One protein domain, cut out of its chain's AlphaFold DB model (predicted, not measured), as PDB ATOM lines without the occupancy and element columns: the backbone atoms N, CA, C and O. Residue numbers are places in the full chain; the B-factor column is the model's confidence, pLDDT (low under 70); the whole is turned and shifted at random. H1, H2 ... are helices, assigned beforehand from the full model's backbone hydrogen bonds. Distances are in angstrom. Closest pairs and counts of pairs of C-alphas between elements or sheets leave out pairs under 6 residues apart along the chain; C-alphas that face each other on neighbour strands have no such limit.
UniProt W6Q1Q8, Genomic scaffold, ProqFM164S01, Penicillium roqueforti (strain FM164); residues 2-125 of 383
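Overview. This is residues 2 to 125 of the 383 residues of an uncharacterized protein of Penicillium roqueforti (strain FM164) (UniProt W6Q1Q8). Four long helices stand side by side in an up-and-down bundle that makes a rod, each helix running against the one before it in the chain. Taken in chain order they go round the bundle, H1 next to H2, H2 next to H3, H3 next to H4, and H4 back next to H1 with residues 98 to 112 alone, while short links turn the chain at the ends of the rod. The printed part has 124 residues, with four named helices in the order H1, H2, H3, H4 and no named strand; the class is all helix. The whole is compact, with a radius of gyration of the C-alphas of 15.7 A, and the C-alphas span 50 by 25 by 20 A.

Along the chain. H1 is residues 2 to 29, 40.7 A from first to last C-alpha, and begins with C-alpha 2 at (0.841, 21.761, -13.603). H2 is residues 36 to 57, 31.7 A long, and begins with C-alpha 36 at (13.556, 48.043, -35.469). H3 is residues 64 to 87, 34.5 A long. H4, the longest helix, is residues 94 to 125, 46.2 A long, and ends with C-alpha 125 at (4.290, 6.972, -24.607).

Arrangement. H1 and H2 touch and form a helical hairpin, at a shallow tilt of 16 degrees, opposite ways; their closest C-alphas, of Thr 20 and Ser 42, are 5.7 A apart. H2 and H3 form a second helical hairpin, touching at a shallow tilt of 21 degrees, opposite ways, with the C-alphas of Ser 38 and Ser 82 closest at 6.2 A. H3 and H4 form a third, at a shallow tilt of 17 degrees, opposite ways; they touch with 5 pairs of C-alphas within 8 A, the closest being those of Gly 72 and Cys 113, 6.5 A apart. H4 also touches H1, with its residues 98 to 112 alone, at a shallow tilt of 26 degrees, opposite ways; the closest C-alphas, of Ser 12 and Ala 108, are 5.6 A apart. H2 and H4 are near each other, and H1 and H3 are apart. In H1, H2, H3 and H4 every O i to N i+4 pair is within hydrogen-bond range.

Size, cuts and confidence. The two C-alphas farthest apart, those of Lys 31 and Ser 125, are 53.5 A apart. The printed part has no cut. The three links, H1 to H2, H2 to H3 and H3 to H4, are short, with 6 residues each. Residues 28 to 33, of which 28 to 29 belong to H1, stand free, and so do residues 58 to 63. The mean pLDDT of the printed part is 78.1; 14 residues are under 70, among them residues 30 to 35 and residues 90 to 91.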
ATOM      1  N   SER A   2       1.279  20.509 -12.952       73.12
ATOM      2  CA  SER A   2       0.841  21.761 -13.603       73.12
ATOM      3  C   SER A   2       1.530  23.050 -13.121       73.12
ATOM      4  O   SER A   2       1.833  23.920 -13.931       73.12
ATOM      5  N   TYR A   3       1.838  23.172 -11.823       79.69
ATOM      6  CA  TYR A   3       2.522  24.348 -11.261       79.69
ATOM      7  C   TYR A   3       3.909  24.617 -11.869       79.69
ATOM      8  O   TYR A   3       4.269  25.776 -12.061       79.69
ATOM      9  N   LEU A   4       4.671  23.572 -12.222       74.50
ATOM     10  CA  LEU A   4       5.953  23.735 -12.919       74.50
ATOM     11  C   LEU A   4       5.736  24.279 -14.332       74.50
ATOM     12  O   LEU A   4       6.426  25.208 -14.735       74.50
ATOM     13  N   SER A   5       4.739  23.756 -15.048       73.38
ATOM     14  CA  SER A   5       4.373  24.191 -16.400       73.38
ATOM     15  C   SER A   5       4.002  25.680 -16.433       73.38
ATOM     16  O   SER A   5       4.497  26.420 -17.280       73.38
ATOM     17  N   TYR A   6       3.181  26.130 -15.474       76.44
ATOM     18  CA  TYR A   6       2.789  27.535 -15.339       76.44
ATOM     19  C   TYR A   6       3.945  28.440 -14.909       76.44
ATOM     20  O   TYR A   6       4.112  29.511 -15.484       76.44
ATOM     21  N   SER A   7       4.770  28.007 -13.950       76.25
ATOM     22  CA  SER A   7       5.948  28.766 -13.509       76.25
ATOM     23  C   SER A   7       6.947  28.978 -14.652       76.25
ATOM     24  O   SER A   7       7.420  30.091 -14.873       76.25
ATOM     25  N   LEU A   8       7.206  27.937 -15.450       72.75
ATOM     26  CA  LEU A   8       8.161  27.988 -16.559       72.75
ATOM     27  C   LEU A   8       7.617  28.801 -17.751       72.75
ATOM     28  O   LEU A   8       8.372  29.555 -18.365       72.75
ATOM     29  N   ALA A   9       6.305  28.741 -18.013       74.00
ATOM     30  CA  ALA A   9       5.631  29.633 -18.963       74.00
ATOM     31  C   ALA A   9       5.703  31.106 -18.521       74.00
ATOM     32  O   ALA A   9       6.096  31.970 -19.302       74.00
ATOM     33  N   ALA A  10       5.377  31.392 -17.256       71.81
ATOM     34  CA  ALA A  10       5.420  32.741 -16.694       71.81
ATOM     35  C   ALA A  10       6.845  33.317 -16.697       71.81
ATOM     36  O   ALA A  10       7.037  34.464 -17.092       71.81
ATOM     37  N   ALA A  11       7.853  32.515 -16.338       68.00
ATOM     38  CA  ALA A  11       9.259  32.905 -16.406       68.00
ATOM     39  C   ALA A  11       9.716  33.185 -17.849       68.00
ATOM     40  O   ALA A  11      10.414  34.171 -18.084       68.00
ATOM     41  N   SER A  12       9.293  32.365 -18.820       72.56
ATOM     42  CA  SER A  12       9.580  32.584 -20.244       72.56
ATOM     43  C   SER A  12       8.982  33.906 -20.740       72.56
ATOM     44  O   SER A  12       9.711  34.739 -21.281       72.56
ATOM     45  N   LEU A  13       7.696  34.150 -20.453       73.12
ATOM     46  CA  LEU A  13       6.999  35.391 -20.805       73.12
ATOM     47  C   LEU A  13       7.637  36.622 -20.145       73.12
ATOM     48  O   LEU A  13       7.885  37.621 -20.823       73.12
ATOM     49  N   PHE A  14       7.960  36.540 -18.853       70.50
ATOM     50  CA  PHE A  14       8.599  37.622 -18.101       70.50
ATOM     51  C   PHE A  14       9.989  37.969 -18.655       70.50
ATOM     52  O   PHE A  14      10.291  39.144 -18.866       70.50
ATOM     53  N   MET A  15      10.806  36.963 -18.988       68.31
ATOM     54  CA  MET A  15      12.117  37.179 -19.611       68.31
ATOM     55  C   MET A  15      12.006  37.787 -21.015       68.31
ATOM     56  O   MET A  15      12.739  38.730 -21.322       68.31
ATOM     57  N   THR A  16      11.060  37.338 -21.853       70.75
ATOM     58  CA  THR A  16      10.825  37.981 -23.160       70.75
ATOM     59  C   THR A  16      10.298  39.406 -23.034       70.75
ATOM     60  O   THR A  16      10.678  40.269 -23.825       70.75
ATOM     61  N   PHE A  17       9.458  39.686 -22.039       73.38
ATOM     62  CA  PHE A  17       8.948  41.029 -21.771       73.38
ATOM     63  C   PHE A  17      10.081  41.980 -21.362       73.38
ATOM     64  O   PHE A  17      10.211  43.055 -21.947       73.38
ATOM     65  N   ILE A  18      10.972  41.547 -20.459       69.06
ATOM     66  CA  ILE A  18      12.187  42.294 -20.093       69.06
ATOM     67  C   ILE A  18      13.065  42.544 -21.324       69.06
ATOM     68  O   ILE A  18      13.457  43.686 -21.564       69.06
ATOM     69  N   ALA A  19      13.342  41.518 -22.137       70.19
ATOM     70  CA  ALA A  19      14.139  41.672 -23.354       70.19
ATOM     71  C   ALA A  19      13.503  42.665 -24.347       70.19
ATOM     72  O   ALA A  19      14.199  43.505 -24.916       70.19
ATOM     73  N   THR A  20      12.176  42.635 -24.497       73.69
ATOM     74  CA  THR A  20      11.435  43.559 -25.371       73.69
ATOM     75  C   THR A  20      11.503  45.000 -24.857       73.69
ATOM     76  O   THR A  20      11.767  45.909 -25.643       73.69
ATOM     77  N   ILE A  21      11.356  45.221 -23.544       73.38
ATOM     78  CA  ILE A  21      11.528  46.546 -22.922       73.38
ATOM     79  C   ILE A  21      12.962  47.053 -23.096       73.38
ATOM     80  O   ILE A  21      13.156  48.195 -23.503       73.38
ATOM     81  N   LEU A  22      13.975  46.222 -22.829       68.69
ATOM     82  CA  LEU A  22      15.379  46.609 -22.987       68.69
ATOM     83  C   LEU A  22      15.706  46.971 -24.442       68.69
ATOM     84  O   LEU A  22      16.381  47.975 -24.675       68.69
ATOM     85  N   ASN A  23      15.183  46.219 -25.415       69.94
ATOM     86  CA  ASN A  23      15.315  46.540 -26.837       69.94
ATOM     87  C   ASN A  23      14.610  47.862 -27.188       69.94
ATOM     88  O   ASN A  23      15.216  48.708 -27.840       69.94
ATOM     89  N   GLY A  24      13.395  48.099 -26.681       70.75
ATOM     90  CA  GLY A  24      12.669  49.363 -26.864       70.75
ATOM     91  C   GLY A  24      13.371  50.579 -26.244       70.75
ATOM     92  O   GLY A  24      13.439  51.635 -26.868       70.75
ATOM     93  N   ILE A  25      13.963  50.437 -25.053       74.12
ATOM     94  CA  ILE A  25      14.764  51.490 -24.402       74.12
ATOM     95  C   ILE A  25      16.050  51.763 -25.190       74.12
ATOM     96  O   ILE A  25      16.432  52.924 -25.356       74.12
ATOM     97  N   CYS A  26      16.717  50.715 -25.692       66.44
ATOM     98  CA  CYS A  26      17.873  50.870 -26.575       66.44
ATOM     99  C   CYS A  26      17.478  51.636 -27.841       66.44
ATOM    100  O   CYS A  26      18.103  52.654 -28.126       66.44
ATOM    101  N   TYR A  27      16.401  51.218 -28.513       70.19
ATOM    102  CA  TYR A  27      15.862  51.860 -29.712       70.19
ATOM    103  C   TYR A  27      15.530  53.345 -29.486       70.19
ATOM    104  O   TYR A  27      15.982  54.201 -30.240       70.19
ATOM    105  N   ALA A  28      14.823  53.675 -28.400       74.62
ATOM    106  CA  ALA A  28      14.469  55.056 -28.063       74.62
ATOM    107  C   ALA A  28      15.694  55.950 -27.774       74.62
ATOM    108  O   ALA A  28      15.640  57.161 -27.999       74.62
ATOM    109  N   LYS A  29      16.806  55.379 -27.287       74.25
ATOM    110  CA  LYS A  29      18.078  56.104 -27.118       74.25
ATOM    111  C   LYS A  29      18.907  56.175 -28.399       74.25
ATOM    112  O   LYS A  29      19.568  57.189 -28.631       74.25
ATOM    113  N   SER A  30      18.902  55.135 -29.227       64.06
ATOM    114  CA  SER A  30      19.613  55.112 -30.503       64.06
ATOM    115  C   SER A  30      18.790  55.815 -31.583       64.06
ATOM    116  O   SER A  30      18.100  55.174 -32.367       64.06
ATOM    117  N   LYS A  31      18.938  57.142 -31.695       67.81
ATOM    118  CA  LYS A  31      18.365  57.949 -32.798       67.81
ATOM    119  C   LYS A  31      18.825  57.537 -34.216       67.81
ATOM    120  O   LYS A  31      18.420  58.171 -35.183       67.81
ATOM    121  N   ALA A  32      19.670  56.513 -34.351       53.62
ATOM    122  CA  ALA A  32      20.127  55.951 -35.615       53.62
ATOM    123  C   ALA A  32      19.532  54.546 -35.821       53.62
ATOM    124  O   ALA A  32      19.808  53.627 -35.048       53.62
ATOM    125  N   SER A  33      18.727  54.398 -36.876       63.75
ATOM    126  CA  SER A  33      18.166  53.123 -37.355       63.75
ATOM    127  C   SER A  33      19.296  52.141 -37.708       63.75
ATOM    128  O   SER A  33      20.247  52.551 -38.378       63.75
ATOM    129  N   PRO A  34      19.258  50.883 -37.218       55.59
ATOM    130  CA  PRO A  34      18.540  49.818 -37.937       55.59
ATOM    131  C   PRO A  34      17.784  48.811 -37.037       55.59
ATOM    132  O   PRO A  34      17.285  47.791 -37.510       55.59
ATOM    133  N   ASP A  35      17.690  49.061 -35.729       66.25
ATOM    134  CA  ASP A  35      17.368  48.029 -34.722       66.25
ATOM    135  C   ASP A  35      15.856  47.717 -34.548       66.25
ATOM    136  O   ASP A  35      15.438  46.957 -33.666       66.25
ATOM    137  N   VAL A  36      15.013  48.276 -35.428       70.50
ATOM    138  CA  VAL A  36      13.556  48.043 -35.469       70.50
ATOM    139  C   VAL A  36      13.247  46.558 -35.669       70.50
ATOM    140  O   VAL A  36      12.392  46.006 -34.978       70.50
ATOM    141  N   ALA A  37      13.983  45.884 -36.561       70.25
ATOM    142  CA  ALA A  37      13.766  44.474 -36.877       70.25
ATOM    143  C   ALA A  37      13.956  43.558 -35.654       70.25
ATOM    144  O   ALA A  37      13.152  42.653 -35.438       70.25
ATOM    145  N   SER A  38      14.963  43.822 -34.809       71.50
ATOM    146  CA  SER A  38      15.195  43.055 -33.574       71.50
ATOM    147  C   SER A  38      14.067  43.267 -32.556       71.50
ATOM    148  O   SER A  38      13.621  42.318 -31.908       71.50
ATOM    149  N   THR A  39      13.547  44.494 -32.472       74.56
ATOM    150  CA  THR A  39      12.416  44.835 -31.596       74.56
ATOM    151  C   THR A  39      11.123  44.156 -32.060       74.56
ATOM    152  O   THR A  39      10.422  43.557 -31.242       74.56
ATOM    153  N   ILE A  40      10.842  44.154 -33.370       76.12
ATOM    154  CA  ILE A  40       9.695  43.443 -33.956       76.12
ATOM    155  C   ILE A  40       9.826  41.929 -33.746       76.12
ATOM    156  O   ILE A  40       8.878  41.313 -33.265       76.12
ATOM    157  N   LEU A  41      10.987  41.317 -34.021       73.06
ATOM    158  CA  LEU A  41      11.194  39.880 -33.777       73.06
ATOM    159  C   LEU A  41      10.978  39.503 -32.304       73.06
ATOM    160  O   LEU A  41      10.378  38.465 -32.025       73.06
ATOM    161  N   SER A  42      11.417  40.347 -31.365       77.56
ATOM    162  CA  SER A  42      11.177  40.159 -29.927       77.56
ATOM    163  C   SER A  42       9.680  40.187 -29.595       77.56
ATOM    164  O   SER A  42       9.181  39.294 -28.908       77.56
ATOM    165  N   ALA A  43       8.944  41.163 -30.136       77.31
ATOM    166  CA  ALA A  43       7.501  41.281 -29.939       77.31
ATOM    167  C   ALA A  43       6.730  40.090 -30.541       77.31
ATOM    168  O   ALA A  43       5.896  39.497 -29.857       77.31
ATOM    169  N   VAL A  44       7.046  39.675 -31.774       75.94
ATOM    170  CA  VAL A  44       6.394  38.516 -32.413       75.94
ATOM    171  C   VAL A  44       6.755  37.209 -31.697       75.94
ATOM    172  O   VAL A  44       5.886  36.362 -31.513       75.94
ATOM    173  N   SER A  45       7.986  37.063 -31.192       79.44
ATOM    174  CA  SER A  45       8.372  35.919 -30.347       79.44
ATOM    175  C   SER A  45       7.561  35.867 -29.045       79.44
ATOM    176  O   SER A  45       7.127  34.792 -28.636       79.44
ATOM    177  N   CYS A  46       7.298  37.017 -28.416       80.38
ATOM    178  CA  CYS A  46       6.432  37.110 -27.239       80.38
ATOM    179  C   CYS A  46       4.987  36.683 -27.565       80.38
ATOM    180  O   CYS A  46       4.423  35.828 -26.881       80.38
ATOM    181  N   VAL A  47       4.412  37.191 -28.663       78.56
ATOM    182  CA  VAL A  47       3.069  36.792 -29.132       78.56
ATOM    183  C   VAL A  47       3.005  35.294 -29.452       78.56
ATOM    184  O   VAL A  47       2.036  34.636 -29.075       78.56
ATOM    185  N   ALA A  48       4.043  34.725 -30.072       77.44
ATOM    186  CA  ALA A  48       4.128  33.294 -30.353       77.44
ATOM    187  C   ALA A  48       4.130  32.444 -29.068       77.44
ATOM    188  O   ALA A  48       3.421  31.441 -29.004       77.44
ATOM    189  N   LEU A  49       4.854  32.857 -28.019       77.75
ATOM    190  CA  LEU A  49       4.834  32.177 -26.715       77.75
ATOM    191  C   LEU A  49       3.460  32.250 -26.039       77.75
ATOM    192  O   LEU A  49       2.990  31.242 -25.512       77.75
ATOM    193  N   ILE A  50       2.792  33.410 -26.087       80.75
ATOM    194  CA  ILE A  50       1.422  33.565 -25.572       80.75
ATOM    195  C   ILE A  50       0.469  32.635 -26.336       80.75
ATOM    196  O   ILE A  50      -0.314  31.917 -25.714       80.75
ATOM    197  N   ALA A  51       0.570  32.581 -27.667       77.62
ATOM    198  CA  ALA A  51      -0.237  31.691 -28.497       77.62
ATOM    199  C   ALA A  51       0.010  30.206 -28.168       77.62
ATOM    200  O   ALA A  51      -0.956  29.469 -27.971       77.62
ATOM    201  N   ILE A  52       1.271  29.773 -28.027       78.88
ATOM    202  CA  ILE A  52       1.620  28.410 -27.585       78.88
ATOM    203  C   ILE A  52       1.001  28.109 -26.211       78.88
ATOM    204  O   ILE A  52       0.381  27.060 -26.038       78.88
ATOM    205  N   GLY A  53       1.127  29.024 -25.244       80.75
ATOM    206  CA  GLY A  53       0.580  28.856 -23.894       80.75
ATOM    207  C   GLY A  53      -0.948  28.738 -23.875       80.75
ATOM    208  O   GLY A  53      -1.496  27.852 -23.217       80.75
ATOM    209  N   LEU A  54      -1.646  29.576 -24.650       82.25
ATOM    210  CA  LEU A  54      -3.104  29.526 -24.798       82.25
ATOM    211  C   LEU A  54      -3.575  28.250 -25.511       82.25
ATOM    212  O   LEU A  54      -4.565  27.651 -25.091       82.25
ATOM    213  N   LEU A  55      -2.866  27.805 -26.551       80.56
ATOM    214  CA  LEU A  55      -3.156  26.552 -27.258       80.56
ATOM    215  C   LEU A  55      -2.919  25.325 -26.372       80.56
ATOM    216  O   LEU A  55      -3.713  24.385 -26.404       80.56
ATOM    217  N   TYR A  56      -1.867  25.347 -25.550       82.56
ATOM    218  CA  TYR A  56      -1.614  24.315 -24.549       82.56
ATOM    219  C   TYR A  56      -2.740  24.266 -23.507       82.56
ATOM    220  O   TYR A  56      -3.258  23.188 -23.223       82.56
ATOM    221  N   HIS A  57      -3.182  25.419 -22.991       83.88
ATOM    222  CA  HIS A  57      -4.266  25.484 -22.006       83.88
ATOM    223  C   HIS A  57      -5.639  25.104 -22.590       83.88
ATOM    224  O   HIS A  57      -6.448  24.487 -21.899       83.88
ATOM    225  N   ARG A  58      -5.946  25.458 -23.846       83.56
ATOM    226  CA  ARG A  58      -7.249  25.128 -24.460       83.56
ATOM    227  C   ARG A  58      -7.429  23.647 -24.809       83.56
ATOM    228  O   ARG A  58      -8.526  23.278 -25.210       83.56
ATOM    229  N   ASN A  59      -6.391  22.824 -24.644       79.38
ATOM    230  CA  ASN A  59      -6.424  21.368 -24.806       79.38
ATOM    231  C   ASN A  59      -7.121  20.890 -26.099       79.38
ATOM    232  O   ASN A  59      -7.850  19.901 -26.106       79.38
ATOM    233  N   ILE A  60      -6.924  21.624 -27.200       80.19
ATOM    234  CA  ILE A  60      -7.515  21.293 -28.502       80.19
ATOM    235  C   ILE A  60      -6.741  20.087 -29.059       80.19
ATOM    236  O   ILE A  60      -5.538  20.221 -29.289       80.19
ATOM    237  N   PRO A  61      -7.368  18.916 -29.276       77.94
ATOM    238  CA  PRO A  61      -6.634  17.712 -29.672       77.94
ATOM    239  C   PRO A  61      -6.125  17.798 -31.118       77.94
ATOM    240  O   PRO A  61      -5.014  17.365 -31.434       77.94
ATOM    241  N   THR A  62      -6.912  18.402 -32.007       82.56
ATOM    242  CA  THR A  62      -6.630  18.470 -33.443       82.56
ATOM    243  C   THR A  62      -5.541  19.502 -33.745       82.56
ATOM    244  O   THR A  62      -5.706  20.692 -33.489       82.56
ATOM    245  N   GLY A  63      -4.409  19.061 -34.303       80.88
ATOM    246  CA  GLY A  63      -3.334  19.943 -34.784       80.88
ATOM    247  C   GLY A  63      -2.340  20.457 -33.729       80.88
ATOM    248  O   GLY A  63      -1.325  21.046 -34.106       80.88
ATOM    249  N   ARG A  64      -2.546  20.184 -32.430       82.06
ATOM    250  CA  ARG A  64      -1.690  20.661 -31.315       82.06
ATOM    251  C   ARG A  64      -0.197  20.379 -31.516       82.06
ATOM    252  O   ARG A  64       0.614  21.288 -31.353       82.06
ATOM    253  N   ARG A  65       0.180  19.160 -31.936       83.56
ATOM    254  CA  ARG A  65       1.590  18.821 -32.226       83.56
ATOM    255  C   ARG A  65       2.160  19.651 -33.378       83.56
ATOM    256  O   ARG A  65       3.241  20.212 -33.247       83.56
ATOM    257  N   GLN A  66       1.436  19.745 -34.495       86.69
ATOM    258  CA  GLN A  66       1.899  20.461 -35.686       86.69
ATOM    259  C   GLN A  66       2.061  21.958 -35.405       86.69
ATOM    260  O   GLN A  66       3.068  22.541 -35.794       86.69
ATOM    261  N   CYS A  67       1.141  22.555 -34.641       84.31
ATOM    262  CA  CYS A  67       1.274  23.940 -34.206       84.31
ATOM    263  C   CYS A  67       2.492  24.152 -33.286       84.31
ATOM    264  O   CYS A  67       3.244  25.099 -33.502       84.31
ATOM    265  N   MET A  68       2.763  23.248 -32.331       84.69
ATOM    266  CA  MET A  68       3.976  23.342 -31.503       84.69
ATOM    267  C   MET A  68       5.272  23.188 -32.313       84.69
ATOM    268  O   MET A  68       6.211  23.941 -32.073       84.69
ATOM    269  N   TYR A  69       5.335  22.280 -33.294       86.94
ATOM    270  CA  TYR A  69       6.514  22.164 -34.165       86.94
ATOM    271  C   TYR A  69       6.716  23.406 -35.042       86.94
ATOM    272  O   TYR A  69       7.841  23.889 -35.159       86.94
ATOM    273  N   VAL A  70       5.641  23.959 -35.616       86.94
ATOM    274  CA  VAL A  70       5.700  25.193 -36.418       86.94
ATOM    275  C   VAL A  70       6.128  26.386 -35.560       86.94
ATOM    276  O   VAL A  70       7.025  27.128 -35.955       86.94
ATOM    277  N   ALA A  71       5.552  26.555 -34.368       84.00
ATOM    278  CA  ALA A  71       5.872  27.673 -33.485       84.00
ATOM    279  C   ALA A  71       7.271  27.545 -32.849       84.00
ATOM    280  O   ALA A  71       7.998  28.533 -32.761       84.00
ATOM    281  N   GLY A  72       7.699  26.332 -32.478       83.31
ATOM    282  CA  GLY A  72       9.065  26.058 -32.021       83.31
ATOM    283  C   GLY A  72      10.109  26.273 -33.122       83.31
ATOM    284  O   GLY A  72      11.142  26.896 -32.882       83.31
ATOM    285  N   GLY A  73       9.814  25.840 -34.354       85.44
ATOM    286  CA  GLY A  73      10.643  26.114 -35.530       85.44
ATOM    287  C   GLY A  73      10.735  27.608 -35.848       85.44
ATOM    288  O   GLY A  73      11.827  28.114 -36.099       85.44
ATOM    289  N   TYR A  74       9.618  28.337 -35.754       85.44
ATOM    290  CA  TYR A  74       9.597  29.795 -35.889       85.44
ATOM    291  C   TYR A  74      10.486  30.481 -34.841       85.44
ATOM    292  O   TYR A  74      11.319  31.308 -35.204       85.44
ATOM    293  N   LEU A  75      10.366  30.107 -33.560       83.81
ATOM    294  CA  LEU A  75      11.200  30.650 -32.482       83.81
ATOM    295  C   LEU A  75      12.695  30.370 -32.715       83.81
ATOM    296  O   LEU A  75      13.519  31.256 -32.500       83.81
ATOM    297  N   LEU A  76      13.051  29.182 -33.218       86.31
ATOM    298  CA  LEU A  76      14.433  28.839 -33.569       86.31
ATOM    299  C   LEU A  76      14.978  29.720 -34.709       86.31
ATOM    300  O   LEU A  76      16.088  30.242 -34.607       86.31
ATOM    301  N   VAL A  77      14.196  29.922 -35.774       86.81
ATOM    302  CA  VAL A  77      14.575  30.786 -36.907       86.81
ATOM    303  C   VAL A  77      14.671  32.252 -36.476       86.81
ATOM    304  O   VAL A  77      15.632  32.933 -36.833       86.81
ATOM    305  N   ALA A  78      13.734  32.735 -35.654       83.56
ATOM    306  CA  ALA A  78      13.764  34.086 -35.096       83.56
ATOM    307  C   ALA A  78      14.983  34.305 -34.181       83.56
ATOM    308  O   ALA A  78      15.630  35.354 -34.251       83.56
ATOM    309  N   ALA A  79      15.357  33.307 -33.372       84.38
ATOM    310  CA  ALA A  79      16.584  33.341 -32.583       84.38
ATOM    311  C   ALA A  79      17.830  33.393 -33.486       84.38
ATOM    312  O   ALA A  79      18.670  34.272 -33.304       84.38
ATOM    313  N   ALA A  80      17.931  32.534 -34.505       84.88
ATOM    314  CA  ALA A  80      19.060  32.535 -35.440       84.88
ATOM    315  C   ALA A  80      19.204  33.874 -36.198       84.88
ATOM    316  O   ALA A  80      20.301  34.429 -36.276       84.88
ATOM    317  N   ALA A  81      18.094  34.439 -36.684       84.00
ATOM    318  CA  ALA A  81      18.075  35.752 -37.331       84.00
ATOM    319  C   ALA A  81      18.497  36.879 -36.368       84.00
ATOM    320  O   ALA A  81      19.296  37.745 -36.730       84.00
ATOM    321  N   SER A  82      18.026  36.835 -35.117       81.38
ATOM    322  CA  SER A  82      18.422  37.787 -34.070       81.38
ATOM    323  C   SER A  82      19.914  37.691 -33.737       81.38
ATOM    324  O   SER A  82      20.570  38.719 -33.580       81.38
ATOM    325  N   ALA A  83      20.468  36.477 -33.677       83.88
ATOM    326  CA  ALA A  83      21.893  36.246 -33.449       83.88
ATOM    327  C   ALA A  83      22.751  36.855 -34.569       83.88
ATOM    328  O   ALA A  83      23.733  37.541 -34.288       83.88
ATOM    329  N   GLY A  84      22.346  36.663 -35.831       82.75
ATOM    330  CA  GLY A  84      23.004  37.265 -36.995       82.75
ATOM    331  C   GLY A  84      22.974  38.797 -36.970       82.75
ATOM    332  O   GLY A  84      24.000  39.435 -37.200       82.75
ATOM    333  N   ALA A  85      21.832  39.391 -36.606       79.12
ATOM    334  CA  ALA A  85      21.710  40.839 -36.435       79.12
ATOM    335  C   ALA A  85      22.620  41.374 -35.313       79.12
ATOM    336  O   ALA A  85      23.273  42.404 -35.483       79.12
ATOM    337  N   MET A  86      22.727  40.661 -34.183       77.81
ATOM    338  CA  MET A  86      23.637  41.050 -33.098       77.81
ATOM    339  C   MET A  86      25.111  40.915 -33.495       77.81
ATOM    340  O   MET A  86      25.891  41.818 -33.203       77.81
ATOM    341  N   ALA A  87      25.503  39.857 -34.210       81.38
ATOM    342  CA  ALA A  87      26.892  39.636 -34.627       81.38
ATOM    343  C   ALA A  87      27.474  40.774 -35.496       81.38
ATOM    344  O   ALA A  87      28.688  40.968 -35.515       81.38
ATOM    345  N   MET A  88      26.626  41.552 -36.175       79.56
ATOM    346  CA  MET A  88      27.033  42.705 -36.992       79.56
ATOM    347  C   MET A  88      27.282  43.989 -36.168       79.56
ATOM    348  O   MET A  88      27.899  44.933 -36.663       79.56
ATOM    349  N   SER A  89      26.845  44.048 -34.904       71.19
ATOM    350  CA  SER A  89      26.890  45.255 -34.060       71.19
ATOM    351  C   SER A  89      28.110  45.289 -33.124       71.19
ATOM    352  O   SER A  89      28.000  45.172 -31.906       71.19
ATOM    353  N   LEU A  90      29.313  45.475 -33.683       67.69
ATOM    354  CA  LEU A  90      30.577  45.430 -32.920       67.69
ATOM    355  C   LEU A  90      30.845  46.631 -31.978       67.69
ATOM    356  O   LEU A  90      31.913  46.698 -31.366       67.69
ATOM    357  N   ARG A  91      29.948  47.620 -31.865       61.16
ATOM    358  CA  ARG A  91      30.232  48.876 -31.140       61.16
ATOM    359  C   ARG A  91      29.520  48.945 -29.777       61.16
ATOM    360  O   ARG A  91      28.297  48.921 -29.702       61.16
ATOM    361  N   THR A  92      30.316  49.208 -28.731       71.81
ATOM    362  CA  THR A  92      29.966  49.536 -27.321       71.81
ATOM    363  C   THR A  92      29.776  48.386 -26.317       71.81
ATOM    364  O   THR A  92      29.360  47.278 -26.637       71.81
ATOM    365  N   SER A  93      30.049  48.694 -25.042       71.00
ATOM    366  CA  SER A  93      29.914  47.804 -23.874       71.00
ATOM    367  C   SER A  93      28.477  47.362 -23.567       71.00
ATOM    368  O   SER A  93      28.279  46.353 -22.891       71.00
ATOM    369  N   ILE A  94      27.476  48.074 -24.095       73.88
ATOM    370  CA  ILE A  94      26.051  47.726 -23.984       73.88
ATOM    371  C   ILE A  94      25.771  46.373 -24.667       73.88
ATOM    372  O   ILE A  94      24.887  45.633 -24.235       73.88
ATOM    373  N   PHE A  95      26.582  46.009 -25.669       78.81
ATOM    374  CA  PHE A  95      26.494  44.739 -26.386       78.81
ATOM    375  C   PHE A  95      26.563  43.512 -25.468       78.81
ATOM    376  O   PHE A  95      25.774  42.587 -25.635       78.81
ATOM    377  N   VAL A  96      27.454  43.513 -24.467       82.38
ATOM    378  CA  VAL A  96      27.647  42.364 -23.561       82.38
ATOM    379  C   VAL A  96      26.392  42.110 -22.728       82.38
ATOM    380  O   VAL A  96      25.911  40.985 -22.643       82.38
ATOM    381  N   VAL A  97      25.825  43.164 -22.141       78.06
ATOM    382  CA  VAL A  97      24.614  43.053 -21.316       78.06
ATOM    383  C   VAL A  97      23.430  42.601 -22.175       78.06
ATOM    384  O   VAL A  97      22.706  41.683 -21.791       78.06
ATOM    385  N   ARG A  98      23.268  43.186 -23.370       78.06
ATOM    386  CA  ARG A  98      22.209  42.802 -24.314       78.06
ATOM    387  C   ARG A  98      22.339  41.351 -24.781       78.06
ATOM    388  O   ARG A  98      21.329  40.654 -24.809       78.06
ATOM    389  N   SER A  99      23.545  40.880 -25.110       83.50
ATOM    390  CA  SER A  99      23.751  39.499 -25.564       83.50
ATOM    391  C   SER A  99      23.483  38.482 -24.453       83.50
ATOM    392  O   SER A  99      22.878  37.449 -24.729       83.50
ATOM    393  N   VAL A 100      23.826  38.792 -23.196       83.44
ATOM    394  CA  VAL A 100      23.511  37.943 -22.033       83.44
ATOM    395  C   VAL A 100      21.999  37.837 -21.811       83.44
ATOM    396  O   VAL A 100      21.485  36.725 -21.706       83.44
ATOM    397  N   PHE A 101      21.263  38.956 -21.794       79.44
ATOM    398  CA  PHE A 101      19.799  38.916 -21.653       79.44
ATOM    399  C   PHE A 101      19.115  38.206 -22.828       79.44
ATOM    400  O   PHE A 101      18.187  37.425 -22.620       79.44
ATOM    401  N   TRP A 102      19.594  38.423 -24.055       84.50
ATOM    402  CA  TRP A 102      19.088  37.728 -25.236       84.50
ATOM    403  C   TRP A 102      19.350  36.215 -25.174       84.50
ATOM    404  O   TRP A 102      18.423  35.430 -25.368       84.50
ATOM    405  N   ALA A 103      20.569  35.793 -24.823       85.12
ATOM    406  CA  ALA A 103      20.924  34.381 -24.697       85.12
ATOM    407  C   ALA A 103      20.115  33.685 -23.590       85.12
ATOM    408  O   ALA A 103      19.613  32.584 -23.802       85.12
ATOM    409  N   LEU A 104      19.915  34.347 -22.442       78.44
ATOM    410  CA  LEU A 104      19.039  33.861 -21.370       78.44
ATOM    411  C   LEU A 104      17.579  33.732 -21.830       78.44
ATOM    412  O   LEU A 104      16.923  32.749 -21.490       78.44
ATOM    413  N   SER A 105      17.079  34.677 -22.632       80.62
ATOM    414  CA  SER A 105      15.729  34.613 -23.204       80.62
ATOM    415  C   SER A 105      15.576  33.426 -24.160       80.62
ATOM    416  O   SER A 105      14.636  32.646 -24.013       80.62
ATOM    417  N   VAL A 106      16.508  33.237 -25.102       83.38
ATOM    418  CA  VAL A 106      16.495  32.100 -26.045       83.38
ATOM    419  C   VAL A 106      16.648  30.766 -25.309       83.38
ATOM    420  O   VAL A 106      15.957  29.799 -25.626       83.38
ATOM    421  N   PHE A 107      17.487  30.707 -24.273       83.81
ATOM    422  CA  PHE A 107      17.636  29.521 -23.432       83.81
ATOM    423  C   PHE A 107      16.345  29.186 -22.668       83.81
ATOM    424  O   PHE A 107      15.907  28.037 -22.683       83.81
ATOM    425  N   ALA A 108      15.679  30.179 -22.068       78.62
ATOM    426  CA  ALA A 108      14.398  29.986 -21.384       78.62
ATOM    427  C   ALA A 108      13.273  29.560 -22.349       78.62
ATOM    428  O   ALA A 108      12.471  28.692 -22.011       78.62
ATOM    429  N   GLN A 109      13.234  30.122 -23.563       83.25
ATOM    430  CA  GLN A 109      12.336  29.684 -24.640       83.25
ATOM    431  C   GLN A 109      12.602  28.229 -25.047       83.25
ATOM    432  O   GLN A 109      11.663  27.440 -25.151       83.25
ATOM    433  N   GLY A 110      13.872  27.857 -25.231       84.88
ATOM    434  CA  GLY A 110      14.288  26.495 -25.564       84.88
ATOM    435  C   GLY A 110      13.923  25.486 -24.476       84.88
ATOM    436  O   GLY A 110      13.355  24.440 -24.783       84.88
ATOM    437  N   LEU A 111      14.159  25.820 -23.201       85.56
ATOM    438  CA  LEU A 111      13.730  25.004 -22.060       85.56
ATOM    439  C   LEU A 111      12.207  24.842 -22.006       85.56
ATOM    440  O   LEU A 111      11.726  23.733 -21.780       85.56
ATOM    441  N   TYR A 112      11.445  25.913 -22.242       84.38
ATOM    442  CA  TYR A 112       9.984  25.848 -22.265       84.38
ATOM    443  C   TYR A 112       9.467  24.971 -23.410       84.38
ATOM    444  O   TYR A 112       8.684  24.050 -23.180       84.38
ATOM    445  N   CYS A 113       9.962  25.186 -24.630       84.81
ATOM    446  CA  CYS A 113       9.572  24.396 -25.794       84.81
ATOM    447  C   CYS A 113      10.001  22.920 -25.662       84.81
ATOM    448  O   CYS A 113       9.248  22.024 -26.043       84.81
ATOM    449  N   GLY A 114      11.171  22.656 -25.071       86.81
ATOM    450  CA  GLY A 114      11.653  21.310 -24.757       86.81
ATOM    451  C   GLY A 114      10.805  20.610 -23.693       86.81
ATOM    452  O   GLY A 114      10.426  19.457 -23.878       86.81
ATOM    453  N   TYR A 115      10.429  21.313 -22.620       87.44
ATOM    454  CA  TYR A 115       9.500  20.799 -21.610       87.44
ATOM    455  C   TYR A 115       8.142  20.437 -22.230       87.44
ATOM    456  O   TYR A 115       7.646  19.331 -22.017       87.44
ATOM    457  N   LEU A 116       7.576  21.318 -23.063       84.75
ATOM    458  CA  LEU A 116       6.342  21.036 -23.800       84.75
ATOM    459  C   LEU A 116       6.484  19.796 -24.697       84.75
ATOM    460  O   LEU A 116       5.631  18.909 -24.644       84.75
ATOM    461  N   ALA A 117       7.580  19.680 -25.450       86.12
ATOM    462  CA  ALA A 117       7.855  18.516 -26.290       86.12
ATOM    463  C   ALA A 117       7.972  17.209 -25.479       86.12
ATOM    464  O   ALA A 117       7.437  16.188 -25.904       86.12
ATOM    465  N   VAL A 118       8.600  17.237 -24.297       88.50
ATOM    466  CA  VAL A 118       8.677  16.076 -23.390       88.50
ATOM    467  C   VAL A 118       7.299  15.708 -22.835       88.50
ATOM    468  O   VAL A 118       6.954  14.529 -22.837       88.50
ATOM    469  N   THR A 119       6.480  16.684 -22.420       86.25
ATOM    470  CA  THR A 119       5.109  16.393 -21.954       86.25
ATOM    471  C   THR A 119       4.244  15.789 -23.061       86.25
ATOM    472  O   THR A 119       3.579  14.786 -22.821       86.25
ATOM    473  N   LEU A 120       4.335  16.306 -24.295       85.00
ATOM    474  CA  LEU A 120       3.691  15.704 -25.466       85.00
ATOM    475  C   LEU A 120       4.218  14.298 -25.767       85.00
ATOM    476  O   LEU A 120       3.444  13.436 -26.165       85.00
ATOM    477  N   ALA A 121       5.522  14.053 -25.630       86.12
ATOM    478  CA  ALA A 121       6.101  12.733 -25.863       86.12
ATOM    479  C   ALA A 121       5.596  11.711 -24.831       86.12
ATOM    480  O   ALA A 121       5.208  10.612 -25.223       86.12
ATOM    481  N   GLN A 122       5.516  12.097 -23.551       86.19
ATOM    482  CA  GLN A 122       4.941  11.270 -22.484       86.19
ATOM    483  C   GLN A 122       3.447  10.989 -22.681       86.19
ATOM    484  O   GLN A 122       3.003   9.867 -22.444       86.19
ATOM    485  N   GLU A 123       2.683  11.975 -23.161       83.06
ATOM    486  CA  GLU A 123       1.263  11.824 -23.510       83.06
ATOM    487  C   GLU A 123       1.049  10.714 -24.558       83.06
ATOM    488  O   GLU A 123       0.053  10.003 -24.506       83.06
ATOM    489  N   ASN A 124       2.025  10.497 -25.450       79.62
ATOM    490  CA  ASN A 124       1.978   9.448 -26.476       79.62
ATOM    491  C   ASN A 124       2.622   8.122 -26.034       79.62
ATOM    492  O   ASN A 124       2.317   7.076 -26.603       79.62
ATOM    493  N   SER A 125       3.566   8.160 -25.085       81.38
ATOM    494  CA  SER A 125       4.290   6.972 -24.607       81.38
ATOM    495  C   SER A 125       3.543   6.203 -23.522       81.38
ATOM    496  O   SER A 125       3.982   5.121 -23.147       81.38
TER     497      SER A 125